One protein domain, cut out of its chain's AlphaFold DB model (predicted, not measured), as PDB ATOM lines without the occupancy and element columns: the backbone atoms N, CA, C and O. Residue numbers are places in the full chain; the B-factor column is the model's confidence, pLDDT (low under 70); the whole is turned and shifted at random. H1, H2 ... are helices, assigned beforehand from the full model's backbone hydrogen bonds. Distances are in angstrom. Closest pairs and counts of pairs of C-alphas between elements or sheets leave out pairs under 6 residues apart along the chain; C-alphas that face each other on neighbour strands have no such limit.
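AT A GLANCE: This is residues 16 to 109 of the 113 residues of the protein "Transcriptional regulator" of Acinetobacter sp. (UniProt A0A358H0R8). One long helix, H3, has a short helical hairpin, H1 and H2, set at a steep angle on the later part of its length, while H5 lies nearly parallel beside its last turns. H4 and H6 pack on H5, each turning back against it, and residues 42 to 47, of which 46 and 47 belong to H3, stick out at the end of the body away from H6. The printed part has 94 residues with six named helices, H1 to H6 in chain order, and no named strand: it is all helix. It is compact, with a radius of gyration of the C-alphas of 14.2 A, yet only just elongated, spanning 45 by 29 by 16 A.

HOW THE PARTS SIT: H3, residues 46 to 65, touches H5, residues 83 to 92, with residues 60 to 64 alone; the closest C-alphas, of Ile 63 and Ala 85, are 6.1 A apart, at a shallow tilt of 12 degrees, the same way. With residues 59 to 63 alone H3 touches H2, residues 28 to 34, at a steep tilt of 50 degrees, closest at the C-alphas of Ala 28 and Ala 62, 5.6 A. H1, residues 16 to 24, forms a hairpin with H2 at 4 degrees, with the C-alphas of Ala 19 and Ala 31 closest at 4.5 A. H1 only just touches H3, with 3 pairs of C-alphas within 8 A, the closest being those of Glu 20 and Leu 55 at 7.3 A; H3 does so with residues 55 to 59 alone. H4, residues 69 to 78, touches H2 at Leu 32 and His 75, their closest C-alphas, 6.4 A apart. H4 and H5 form a hairpin, closest at the C-alphas of Leu 72 and Ala 85, 5.7 A. H5 and H6, residues 98 to 108, form another, closest at the C-alphas of Met 90 and His 100, 6.2 A; H6 and H3 are apart. In H1, H2, H3 and H5 every O i to N i+4 pair is within hydrogen-bond range; in H4 it is 5 of 6 and in H6 6 of 7.

IN THESE COORDINATES: H3 measures 28.9 A from C-alpha 46 at (-40.092, 66.704, -47.891) to C-alpha 65 at (-43.857, 38.658, -41.901). H1 begins at C-alpha 16, (-38.180, 52.276, -56.771). H6 is 16.0 A long and ends at C-alpha 108, (-23.011, 43.670, -30.593).

THE WHOLE: The two C-alphas farthest apart, of Ser 45 and Glu 96, are 46.5 A apart. The printed part has no cut. The link from H2 to H3 is long, with 11 residues; the other links are tight. The mean pLDDT of the printed part is 88.4, and residue 109 is under 70.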
ATOM      1  N   PHE A  16     -37.253  51.920 -57.841       91.31
ATOM      2  CA  PHE A  16     -38.180  52.276 -56.771       91.31
ATOM      3  C   PHE A  16     -39.651  52.091 -57.155       91.31
ATOM      4  O   PHE A  16     -40.458  51.723 -56.305       91.31
ATOM      5  N   LEU A  17     -40.004  52.300 -58.431       93.75
ATOM      6  CA  LEU A  17     -41.358  52.035 -58.927       93.75
ATOM      7  C   LEU A  17     -41.644  50.532 -58.915       93.75
ATOM      8  O   LEU A  17     -42.735  50.111 -58.544       93.75
ATOM      9  N   GLN A  18     -40.657  49.719 -59.289       94.19
ATOM     10  CA  GLN A  18     -40.776  48.264 -59.253       94.19
ATOM     11  C   GLN A  18     -40.851  47.740 -57.814       94.19
ATOM     12  O   GLN A  18     -41.651  46.848 -57.535       94.19
ATOM     13  N   ALA A  19     -40.065  48.302 -56.891       93.06
ATOM     14  CA  ALA A  19     -40.098  47.930 -55.479       93.06
ATOM     15  C   ALA A  19     -41.458  48.258 -54.844       93.06
ATOM     16  O   ALA A  19     -42.039  47.416 -54.160       93.06
ATOM     17  N   GLU A  20     -42.001  49.444 -55.125       93.44
ATOM     18  CA  GLU A  20     -43.329  49.855 -54.666       93.44
ATOM     19  C   GLU A  20     -44.428  48.933 -55.217       93.44
ATOM     20  O   GLU A  20     -45.228  48.403 -54.447       93.44
ATOM     21  N   GLN A  21     -44.405  48.639 -56.521       94.25
ATOM     22  CA  GLN A  21     -45.349  47.705 -57.147       94.25
ATOM     23  C   GLN A  21     -45.244  46.287 -56.572       94.25
ATOM     24  O   GLN A  21     -46.262  45.629 -56.354       94.25
ATOM     25  N   ALA A  22     -44.028  45.807 -56.305       93.75
ATOM     26  CA  ALA A  22     -43.813  44.509 -55.679       93.75
ATOM     27  C   ALA A  22     -44.417  44.468 -54.269       93.75
ATOM     28  O   ALA A  22     -45.079  43.491 -53.921       93.75
ATOM     29  N   LEU A  23     -44.253  45.532 -53.476       92.12
ATOM     30  CA  LEU A  23     -44.880  45.633 -52.158       92.12
ATOM     31  C   LEU A  23     -46.406  45.730 -52.246       92.12
ATOM     32  O   LEU A  23     -47.091  45.115 -51.431       92.12
ATOM     33  N   ASP A  24     -46.948  46.476 -53.212       93.25
ATOM     34  CA  ASP A  24     -48.397  46.594 -53.430       93.25
ATOM     35  C   ASP A  24     -49.021  45.239 -53.797       93.25
ATOM     36  O   ASP A  24     -50.115  44.905 -53.344       93.25
ATOM     37  N   ALA A  25     -48.300  44.428 -54.574       93.38
ATOM     38  CA  ALA A  25     -48.708  43.082 -54.960       93.38
ATOM     39  C   ALA A  25     -48.423  42.006 -53.890       93.38
ATOM     40  O   ALA A  25     -48.761  40.838 -54.088       93.38
ATOM     41  N   GLY A  26     -47.804  42.368 -52.760       89.94
ATOM     42  CA  GLY A  26     -47.441  41.434 -51.688       89.94
ATOM     43  C   GLY A  26     -46.200  40.578 -51.974       89.94
ATOM     44  O   GLY A  26     -45.896  39.655 -51.218       89.94
ATOM     45  N   TYR A  27     -45.442  40.882 -53.029       91.19
ATOM     46  CA  TYR A  27     -44.192  40.211 -53.383       91.19
ATOM     47  C   TYR A  27     -43.007  40.748 -52.565       91.19
ATOM     48  O   TYR A  27     -42.054  41.313 -53.104       91.19
ATOM     49  N   ALA A  28     -43.043  40.519 -51.248       87.69
ATOM     50  CA  ALA A  28     -42.013  40.938 -50.291       87.69
ATOM     51  C   ALA A  28     -40.586  40.554 -50.720       87.69
ATOM     52  O   ALA A  28     -39.668  41.366 -50.646       87.69
ATOM     53  N   ALA A  29     -40.406  39.332 -51.231       87.75
ATOM     54  CA  ALA A  29     -39.106  38.853 -51.693       87.75
ATOM     55  C   ALA A  29     -38.550  39.662 -52.869       87.75
ATOM     56  O   ALA A  29     -37.359  39.957 -52.906       87.75
ATOM     57  N   SER A  30     -39.409  40.043 -53.817       90.94
ATOM     58  CA  SER A  30     -39.004  40.865 -54.960       90.94
ATOM     59  C   SER A  30     -38.688  42.293 -54.521       90.94
ATOM     60  O   SER A  30     -37.674  42.847 -54.932       90.94
ATOM     61  N   ALA A  31     -39.500  42.862 -53.628       91.62
ATOM     62  CA  ALA A  31     -39.261  44.192 -53.080       91.62
ATOM     63  C   ALA A  31     -37.921  44.290 -52.331       91.62
ATOM     64  O   ALA A  31     -37.139  45.201 -52.587       91.62
ATOM     65  N   LEU A  32     -37.620  43.315 -51.467       89.00
ATOM     66  CA  LEU A  32     -36.366  43.273 -50.709       89.00
ATOM     67  C   LEU A  32     -35.132  43.054 -51.592       89.00
ATOM     68  O   LEU A  32     -34.049  43.507 -51.236       89.00
ATOM     69  N   GLN A  33     -35.281  42.381 -52.736       88.56
ATOM     70  CA  GLN A  33     -34.204  42.229 -53.720       88.56
ATOM     71  C   GLN A  33     -33.942  43.510 -54.517       88.56
ATOM     72  O   GLN A  33     -32.797  43.782 -54.862       88.56
ATOM     73  N   LEU A  34     -34.989  44.282 -54.821       89.56
ATOM     74  CA  LEU A  34     -34.871  45.566 -55.521       89.56
ATOM     75  C   LEU A  34     -34.333  46.672 -54.603       89.56
ATOM     76  O   LEU A  34     -33.725  47.629 -55.076       89.56
ATOM     77  N   TYR A  35     -34.537  46.537 -53.293       88.44
ATOM     78  CA  TYR A  35     -34.027  47.469 -52.298       88.44
ATOM     79  C   TYR A  35     -32.551  47.194 -51.971       88.44
ATOM     80  O   TYR A  35     -32.214  46.552 -50.977       88.44
ATOM     81  N   THR A  36     -31.653  47.684 -52.829       83.62
ATOM     82  CA  THR A  36     -30.189  47.552 -52.669       83.62
ATOM     83  C   THR A  36     -29.508  48.807 -52.123       83.62
ATOM     84  O   THR A  36     -28.286  48.850 -52.011       83.62
ATOM     85  N   GLY A  37     -30.270  49.866 -51.857       85.19
ATOM     86  CA  GLY A  37     -29.775  51.110 -51.280       85.19
ATOM     87  C   GLY A  37     -30.916  52.073 -50.965       85.19
ATOM     88  O   GLY A  37     -32.048  51.883 -51.405       85.19
ATOM     89  N   VAL A  38     -30.605  53.133 -50.218       87.69
ATOM     90  CA  VAL A  38     -31.579  54.172 -49.874       87.69
ATOM     91  C   VAL A  38     -31.995  54.898 -51.157       87.69
ATOM     92  O   VAL A  38     -31.183  55.586 -51.790       87.69
ATOM     93  N   PHE A  39     -33.261  54.761 -51.560       90.75
ATOM     94  CA  PHE A  39     -33.745  55.389 -52.787       90.75
ATOM     95  C   PHE A  39     -33.677  56.910 -52.704       90.75
ATOM     96  O   PHE A  39     -34.076  57.530 -51.717       90.75
ATOM     97  N   LEU A  40     -33.192  57.519 -53.789       91.50
ATOM     98  CA  LEU A  40     -33.099  58.972 -53.931       91.50
ATOM     99  C   LEU A  40     -32.335  59.640 -52.770       91.50
ATOM    100  O   LEU A  40     -32.610  60.789 -52.454       91.50
ATOM    101  N   ALA A  41     -31.347  58.967 -52.160       89.62
ATOM    102  CA  ALA A  41     -30.675  59.403 -50.924       89.62
ATOM    103  C   ALA A  41     -30.188  60.867 -50.895       89.62
ATOM    104  O   ALA A  41     -30.117  61.470 -49.831       89.62
ATOM    105  N   LYS A  42     -29.872  61.453 -52.057       92.25
ATOM    106  CA  LYS A  42     -29.381  62.837 -52.192       92.25
ATOM    107  C   LYS A  42     -30.479  63.906 -52.162       92.25
ATOM    108  O   LYS A  42     -30.159  65.089 -52.190       92.25
ATOM    109  N   THR A  43     -31.751  63.514 -52.197       92.56
ATOM    110  CA  THR A  43     -32.871  64.458 -52.150       92.56
ATOM    111  C   THR A  43     -33.296  64.720 -50.713       92.56
ATOM    112  O   THR A  43     -33.507  63.787 -49.940       92.56
ATOM    113  N   GLU A  44     -33.481  65.999 -50.397       92.81
ATOM    114  CA  GLU A  44     -34.050  66.479 -49.131       92.81
ATOM    115  C   GLU A  44     -35.486  66.997 -49.323       92.81
ATOM    116  O   GLU A  44     -36.033  67.711 -48.484       92.81
ATOM    117  N   SER A  45     -36.110  66.687 -50.465       95.56
ATOM    118  CA  SER A  45     -37.490  67.085 -50.728       95.56
ATOM    119  C   SER A  45     -38.425  66.452 -49.689       95.56
ATOM    120  O   SER A  45     -38.485  65.222 -49.633       95.56
ATOM    121  N   PRO A  46     -39.225  67.240 -48.942       94.56
ATOM    122  CA  PRO A  46     -40.092  66.704 -47.891       94.56
ATOM    123  C   PRO A  46     -41.046  65.612 -48.382       94.56
ATOM    124  O   PRO A  46     -41.306  64.648 -47.673       94.56
ATOM    125  N   PHE A  47     -41.530  65.739 -49.621       94.38
ATOM    126  CA  PHE A  47     -42.394  64.742 -50.247       94.38
ATOM    127  C   PHE A  47     -41.678  63.398 -50.440       94.38
ATOM    128  O   PHE A  47     -42.231  62.350 -50.124       94.38
ATOM    129  N   LEU A  48     -40.441  63.432 -50.936       93.69
ATOM    130  CA  LEU A  48     -39.662  62.222 -51.199       93.69
ATOM    131  C   LEU A  48     -39.107  61.608 -49.912       93.69
ATOM    132  O   LEU A  48     -38.949  60.394 -49.860       93.69
ATOM    133  N   CYS A  49     -38.849  62.413 -48.878       93.44
ATOM    134  CA  CYS A  49     -38.523  61.900 -47.550       93.44
ATOM    135  C   CYS A  49     -39.720  61.147 -46.951       93.44
ATOM    136  O   CYS A  49     -39.589  59.974 -46.635       93.44
ATOM    137  N   ALA A  50     -40.910  61.758 -46.919       94.88
ATOM    138  CA  ALA A  50     -42.107  61.103 -46.385       94.88
ATOM    139  C   ALA A  50     -42.484  59.821 -47.151       94.88
ATOM    140  O   ALA A  50     -42.909  58.833 -46.555       94.88
ATOM    141  N   TRP A  51     -42.318  59.827 -48.477       95.19
ATOM    142  CA  TRP A  51     -42.494  58.627 -49.295       95.19
ATOM    143  C   TRP A  51     -41.491  57.528 -48.918       95.19
ATOM    144  O   TRP A  51     -41.888  56.374 -48.767       95.19
ATOM    145  N   ARG A  52     -40.217  57.882 -48.714       94.62
ATOM    146  CA  ARG A  52     -39.169  56.936 -48.316       94.62
ATOM    147  C   ARG A  52     -39.454  56.320 -46.953       94.62
ATOM    148  O   ARG A  52     -39.424  55.103 -46.847       94.62
ATOM    149  N   ASP A  53     -39.828  57.134 -45.970       92.56
ATOM    150  CA  ASP A  53     -40.181  56.660 -44.627       92.56
ATOM    151  C   ASP A  53     -41.359  55.668 -44.680       92.56
ATOM    152  O   ASP A  53     -41.375  54.640 -43.999       92.56
ATOM    153  N   CYS A  54     -42.353  55.941 -45.535       93.69
ATOM    154  CA  CYS A  54     -43.477  55.033 -45.751       93.69
ATOM    155  C   CYS A  54     -43.034  53.717 -46.404       93.69
ATOM    156  O   CYS A  54     -43.475  52.643 -45.988       93.69
ATOM    157  N   LEU A  55     -42.159  53.784 -47.408       92.75
ATOM    158  CA  LEU A  55     -41.615  52.604 -48.075       92.75
ATOM    159  C   LEU A  55     -40.795  51.739 -47.107       92.75
ATOM    160  O   LEU A  55     -41.000  50.528 -47.060       92.75
ATOM    161  N   GLU A  56     -39.920  52.353 -46.312       91.00
ATOM    162  CA  GLU A  56     -39.102  51.679 -45.299       91.00
ATOM    163  C   GLU A  56     -39.984  50.978 -44.261       91.00
ATOM    164  O   GLU A  56     -39.808  49.789 -44.014       91.00
ATOM    165  N   SER A  57     -41.024  51.650 -43.757       93.06
ATOM    166  CA  SER A  57     -41.990  51.024 -42.847       93.06
ATOM    167  C   SER A  57     -42.659  49.788 -43.460       93.06
ATOM    168  O   SER A  57     -42.822  48.775 -42.780       93.06
ATOM    169  N   ARG A  58     -43.023  49.833 -44.747       93.56
ATOM    170  CA  ARG A  58     -43.620  48.687 -45.451       93.56
ATOM    171  C   ARG A  58     -42.626  47.543 -45.659       93.56
ATOM    172  O   ARG A  58     -43.034  46.383 -45.625       93.56
ATOM    173  N   LEU A  59     -41.350  47.855 -45.888       91.88
ATOM    174  CA  LEU A  59     -40.283  46.861 -46.008       91.88
ATOM    175  C   LEU A  59     -40.029  46.163 -44.672       91.88
ATOM    176  O   LEU A  59     -39.995  44.935 -44.649       91.88
ATOM    177  N   SER A  60     -39.958  46.906 -43.566       91.69
ATOM    178  CA  SER A  60     -39.830  46.324 -42.224       91.69
ATOM    179  C   SER A  60     -41.018  45.423 -41.879       91.69
ATOM    180  O   SER A  60     -40.841  44.311 -41.386       91.69
ATOM    181  N   ASP A  61     -42.238  45.831 -42.238       92.38
ATOM    182  CA  ASP A  61     -43.437  44.992 -42.121       92.38
ATOM    183  C   ASP A  61     -43.324  43.679 -42.917       92.38
ATOM    184  O   ASP A  61     -43.788  42.621 -42.478       92.38
ATOM    185  N   ALA A  62     -42.738  43.743 -44.112       91.69
ATOM    186  CA  ALA A  62     -42.530  42.591 -44.980       91.69
ATOM    187  C   ALA A  62     -41.436  41.655 -44.435       91.69
ATOM    188  O   ALA A  62     -41.610  40.433 -44.463       91.69
ATOM    189  N   ILE A  63     -40.354  42.220 -43.892       92.38
ATOM    190  CA  ILE A  63     -39.298  41.501 -43.169       92.38
ATOM    191  C   ILE A  63     -39.907  40.760 -41.980       92.38
ATOM    192  O   ILE A  63     -39.760  39.546 -41.865       92.38
ATOM    193  N   PHE A  64     -40.691  41.446 -41.151       91.50
ATOM    194  CA  PHE A  64     -41.320  40.845 -39.978       91.50
ATOM    195  C   PHE A  64     -42.235  39.657 -40.326       91.50
ATOM    196  O   PHE A  64     -42.311  38.672 -39.594       91.50
ATOM    197  N   LYS A  65     -42.929  39.716 -41.468       90.19
ATOM    198  CA  LYS A  65     -43.857  38.658 -41.901       90.19
ATOM    199  C   LYS A  65     -43.171  37.506 -42.636       90.19
ATOM    200  O   LYS A  65     -43.763  36.429 -42.729       90.19
ATOM    201  N   THR A  66     -41.956  37.691 -43.156       89.44
ATOM    202  CA  THR A  66     -41.285  36.630 -43.917       89.44
ATOM    203  C   THR A  66     -40.812  35.485 -43.017       89.44
ATOM    204  O   THR A  66     -40.538  35.664 -41.829       89.44
ATOM    205  N   GLN A  67     -40.740  34.287 -43.595       87.81
ATOM    206  CA  GLN A  67     -40.115  33.096 -43.001       87.81
ATOM    207  C   GLN A  67     -38.905  32.621 -43.827       87.81
ATOM    208  O   GLN A  67     -38.284  31.611 -43.513       87.81
ATOM    209  N   GLU A  68     -38.570  33.352 -44.893       88.75
ATOM    210  CA  GLU A  68     -37.510  33.019 -45.845       88.75
ATOM    211  C   GLU A  68     -36.161  33.526 -45.312       88.75
ATOM    212  O   GLU A  68     -35.801  34.691 -45.492       88.75
ATOM    213  N   THR A  69     -35.395  32.661 -44.651       88.69
ATOM    214  CA  THR A  69     -34.087  33.024 -44.078       88.69
ATOM    215  C   THR A  69     -33.070  33.422 -45.151       88.69
ATOM    216  O   THR A  69     -32.340  34.396 -44.973       88.69
ATOM    217  N   ASP A  70     -33.063  32.745 -46.303       87.94
ATOM    218  CA  ASP A  70     -32.184  33.075 -47.435       87.94
ATOM    219  C   ASP A  70     -32.426  34.492 -47.973       87.94
ATOM    220  O   ASP A  70     -31.492  35.176 -48.401       87.94
ATOM    221  N   LEU A  71     -33.681  34.947 -47.957       88.94
ATOM    222  CA  LEU A  71     -34.045  36.294 -48.384       88.94
ATOM    223  C   LEU A  71     -33.468  37.344 -47.432       88.94
ATOM    224  O   LEU A  71     -32.884  38.324 -47.889       88.94
ATOM    225  N   LEU A  72     -33.598  37.119 -46.125       90.06
ATOM    226  CA  LEU A  72     -33.074  38.017 -45.098       90.06
ATOM    227  C   LEU A  72     -31.541  38.079 -45.135       90.06
ATOM    228  O   LEU A  72     -30.970  39.161 -45.057       90.06
ATOM    229  N   LEU A  73     -30.866  36.943 -45.348       88.50
ATOM    230  CA  LEU A  73     -29.409  36.902 -45.514       88.50
ATOM    231  C   LEU A  73     -28.945  37.695 -46.744       88.50
ATOM    232  O   LEU A  73     -27.974  38.446 -46.668       88.50
ATOM    233  N   LYS A  74     -29.648  37.563 -47.876       88.19
ATOM    234  CA  LYS A  74     -29.366  38.363 -49.079       88.19
ATOM    235  C   LYS A  74     -29.606  39.848 -48.842       88.19
ATOM    236  O   LYS A  74     -28.839  40.662 -49.346       88.19
ATOM    237  N   HIS A  75     -30.649  40.200 -48.096       87.75
ATOM    238  CA  HIS A  75     -30.930  41.585 -47.746       87.75
ATOM    239  C   HIS A  75     -29.807  42.174 -46.879       87.75
ATOM    240  O   HIS A  75     -29.252  43.206 -47.241       87.75
ATOM    241  N   LEU A  76     -29.365  41.461 -45.835       87.81
ATOM    242  CA  LEU A  76     -28.246  41.877 -44.977       87.81
ATOM    243  C   LEU A  76     -26.914  42.032 -45.717       87.81
ATOM    244  O   LEU A  76     -26.085  42.849 -45.330       87.81
ATOM    245  N   ALA A  77     -26.695  41.273 -46.792       85.62
ATOM    246  CA  ALA A  77     -25.503  41.437 -47.620       85.62
ATOM    247  C   ALA A  77     -25.446  42.806 -48.331       85.62
ATOM    248  O   ALA A  77     -24.353  43.273 -48.650       85.62
ATOM    249  N   HIS A  78     -26.599  43.437 -48.582       83.00
ATOM    250  CA  HIS A  78     -26.695  44.769 -49.191       83.00
ATOM    251  C   HIS A  78     -26.898  45.869 -48.145       83.00
ATOM    252  O   HIS A  78     -26.337  46.950 -48.289       83.00
ATOM    253  N   PHE A  79     -27.673  45.571 -47.101       83.50
ATOM    254  CA  PHE A  79     -27.986  46.454 -45.983       83.50
ATOM    255  C   PHE A  79     -27.525  45.830 -44.668       83.50
ATOM    256  O   PHE A  79     -28.325  45.247 -43.928       83.50
ATOM    257  N   PRO A  80     -26.223  45.930 -44.364       79.00
ATOM    258  CA  PRO A  80     -25.686  45.382 -43.136       79.00
ATOM    259  C   PRO A  80     -26.307  46.013 -41.879       79.00
ATOM    260  O   PRO A  80     -26.329  45.377 -40.833       79.00
ATOM    261  N   GLU A  81     -26.824  47.232 -41.958       78.81
ATOM    262  CA  GLU A  81     -27.450  47.962 -40.857       78.81
ATOM    263  C   GLU A  81     -28.944  47.653 -40.635       78.81
ATOM    264  O   GLU A  81     -29.548  48.252 -39.743       78.81
ATOM    265  N   ALA A  82     -29.547  46.743 -41.410       85.50
ATOM    266  CA  ALA A  82     -30.956  46.361 -41.271       85.50
ATOM    267  C   ALA A  82     -31.184  45.499 -40.014       85.50
ATOM    268  O   ALA A  82     -31.202  44.267 -40.066       85.50
ATOM    269  N   ILE A  83     -31.320  46.162 -38.861       85.00
ATOM    270  CA  ILE A  83     -31.507  45.521 -37.548       85.00
ATOM    271  C   ILE A  83     -32.746  44.618 -37.551       85.00
ATOM    272  O   ILE A  83     -32.682  43.496 -37.056       85.00
ATOM    273  N   ASP A  84     -33.832  45.064 -38.176       88.25
ATOM    274  CA  ASP A  84     -35.084  44.319 -38.322       88.25
ATOM    275  C   ASP A  84     -34.892  42.964 -39.030       88.25
ATOM    276  O   ASP A  84     -35.468  41.953 -38.620       88.25
ATOM    277  N   ALA A  85     -34.032  42.901 -40.049       88.81
ATOM    278  CA  ALA A  85     -33.696  41.647 -40.720       88.81
ATOM    279  C   ALA A  85     -32.857  40.706 -39.838       88.81
ATOM    280  O   ALA A  85     -33.050  39.486 -39.885       88.81
ATOM    281  N   VAL A  86     -31.952  41.249 -39.013       88.31
ATOM    282  CA  VAL A  86     -31.160  40.460 -38.050       88.31
ATOM    283  C   VAL A  86     -32.053  39.887 -36.954       88.31
ATOM    284  O   VAL A  86     -31.983  38.689 -36.674       88.31
ATOM    285  N   GLU A  87     -32.914  40.719 -36.367       88.75
ATOM    286  CA  GLU A  87     -33.876  40.317 -35.336       88.75
ATOM    287  C   GLU A  87     -34.780  39.204 -35.859       88.75
ATOM    288  O   GLU A  87     -34.897  38.146 -35.236       88.75
ATOM    289  N   ARG A  88     -35.329  39.378 -37.066       92.06
ATOM    290  CA  ARG A  88     -36.176  38.356 -37.673       92.06
ATOM    291  C   ARG A  88     -35.434  37.045 -37.929       92.06
ATOM    292  O   ARG A  88     -35.994  35.972 -37.714       92.06
ATOM    293  N   LEU A  89     -34.178  37.095 -38.374       90.19
ATOM    294  CA  LEU A  89     -33.372  35.884 -38.542       90.19
ATOM    295  C   LEU A  89     -33.142  35.158 -37.217       90.19
ATOM    296  O   LEU A  89     -33.192  33.930 -37.192       90.19
ATOM    297  N   MET A  90     -32.915  35.887 -36.125       88.19
ATOM    298  CA  MET A  90     -32.763  35.286 -34.799       88.19
ATOM    299  C   MET A  90     -34.050  34.623 -34.302       88.19
ATOM    300  O   MET A  90     -33.972  33.589 -33.648       88.19
ATOM    301  N   GLU A  91     -35.223  35.165 -34.637       90.06
ATOM    302  CA  GLU A  91     -36.508  34.526 -34.321       90.06
ATOM    303  C   GLU A  91     -36.729  33.217 -35.097       90.06
ATOM    304  O   GLU A  91     -37.353  32.287 -34.586       90.06
ATOM    305  N   LEU A  92     -36.244  33.146 -36.340       90.19
ATOM    306  CA  LEU A  92     -36.428  31.987 -37.219       90.19
ATOM    307  C   LEU A  92     -35.378  30.889 -36.998       90.19
ATOM    308  O   LEU A  92     -35.652  29.711 -37.239       90.19
ATOM    309  N   VAL A  93     -34.167  31.253 -36.574       87.06
ATOM    310  CA  VAL A  93     -33.055  30.319 -36.369       87.06
ATOM    311  C   VAL A  93     -33.058  29.807 -34.923       87.06
ATOM    312  O   VAL A  93     -33.020  30.610 -33.994       87.06
ATOM    313  N   PRO A  94     -33.024  28.480 -34.687       84.94
ATOM    314  CA  PRO A  94     -32.933  27.936 -33.335       84.94
ATOM    315  C   PRO A  94     -31.715  28.473 -32.576       84.94
ATOM    316  O   PRO A  94     -30.617  28.557 -33.128       84.94
ATOM    317  N   SER A  95     -31.881  28.750 -31.284       79.75
ATOM    318  CA  SER A  95     -30.826  29.293 -30.414       79.75
ATOM    319  C   SER A  95     -29.585  28.398 -30.294       79.75
ATOM    320  O   SER A  95     -28.490  28.885 -30.018       79.75
ATOM    321  N   GLU A  96     -29.733  27.095 -30.535       80.94
ATOM    322  CA  GLU A  96     -28.641  26.112 -30.529       80.94
ATOM    323  C   GLU A  96     -27.823  26.107 -31.831       80.94
ATOM    324  O   GLU A  96     -26.742  25.519 -31.893       80.94
ATOM    325  N   HIS A  97     -28.315  26.758 -32.889       84.06
ATOM    326  CA  HIS A  97     -27.629  26.794 -34.171       84.06
ATOM    327  C   HIS A  97     -26.429  27.759 -34.108       84.06
ATOM    328  O   HIS A  97     -26.576  28.897 -33.655       84.06
ATOM    329  N   PRO A  98     -25.242  27.391 -34.631       82.19
ATOM    330  CA  PRO A  98     -24.045  28.241 -34.572       82.19
ATOM    331  C   PRO A  98     -24.232  29.618 -35.231       82.19
ATOM    332  O   PRO A  98     -23.580  30.585 -34.840       82.19
ATOM    333  N   ALA A  99     -25.156  29.734 -36.192       82.31
ATOM    334  CA  ALA A  99     -25.511  31.016 -36.804       82.31
ATOM    335  C   ALA A  99     -26.080  32.030 -35.794       82.31
ATOM    336  O   ALA A  99     -25.837  33.221 -35.948       82.31
ATOM    337  N   HIS A 100     -26.752  31.584 -34.728       82.56
ATOM    338  CA  HIS A 100     -27.291  32.475 -33.699       82.56
ATOM    339  C   HIS A 100     -26.175  33.237 -32.961       82.56
ATOM    340  O   HIS A 100     -26.309  34.422 -32.672       82.56
ATOM    341  N   GLN A 101     -25.019  32.599 -32.727       81.19
ATOM    342  CA  GLN A 101     -23.853  33.276 -32.141       81.19
ATOM    343  C   GLN A 101     -23.239  34.311 -33.093       81.19
ATOM    344  O   GLN A 101     -22.711  35.325 -32.640       81.19
ATOM    345  N   LEU A 102     -23.284  34.062 -34.406       83.12
ATOM    346  CA  LEU A 102     -22.815  35.018 -35.411       83.12
ATOM    347  C   LEU A 102     -23.743  36.237 -35.486       83.12
ATOM    348  O   LEU A 102     -23.244  37.357 -35.493       83.12
ATOM    349  N   LEU A 103     -25.063  36.025 -35.468       82.75
ATOM    350  CA  LEU A 103     -26.062  37.101 -35.462       82.75
ATOM    351  C   LEU A 103     -25.982  37.950 -34.183       82.75
ATOM    352  O   LEU A 103     -26.003  39.174 -34.265       82.75
ATOM    353  N   MET A 104     -25.779  37.334 -33.012       81.25
ATOM    354  CA  MET A 104     -25.549  38.078 -31.763       81.25
ATOM    355  C   MET A 104     -24.299  38.962 -31.832       81.25
ATOM    356  O   MET A 104     -24.363  40.143 -31.506       81.25
ATOM    357  N   LYS A 105     -23.173  38.432 -32.330       80.56
ATOM    358  CA  LYS A 105     -21.957  39.241 -32.543       80.56
ATOM    359  C   LYS A 105     -22.196  40.399 -33.501       80.56
ATOM    360  O   LYS A 105     -21.564  41.440 -33.366       80.56
ATOM    361  N   TYR A 106     -23.065  40.199 -34.481       78.19
ATOM    362  CA  TYR A 106     -23.409  41.206 -35.464       78.19
ATOM    363  C   TYR A 106     -24.205  42.367 -34.845       78.19
ATOM    364  O   TYR A 106     -23.885  43.520 -35.113       78.19
ATOM    365  N   LEU A 107     -25.152  42.076 -33.941       74.44
ATOM    366  CA  LEU A 107     -25.854  43.090 -33.135       74.44
ATOM    367  C   LEU A 107     -24.923  43.825 -32.157       74.44
ATOM    368  O   LEU A 107     -25.055  45.031 -31.971       74.44
ATOM    369  N   ASP A 108     -23.975  43.106 -31.550       73.00
ATOM    370  CA  ASP A 108     -23.011  43.670 -30.593       73.00
ATOM    371  C   ASP A 108     -21.871  44.454 -31.262       73.00
ATOM    372  O   ASP A 108     -21.121  45.161 -30.583       73.00
ATOM    373  N   SER A 109     -21.698  44.333 -32.582       66.75
ATOM    374  CA  SER A 109     -20.629  45.024 -33.302       66.75
ATOM    375  C   SER A 109     -20.934  46.527 -33.366       66.75
ATOM    376  O   SER A 109     -21.899  46.928 -34.020       66.75
TER     377      SER A 109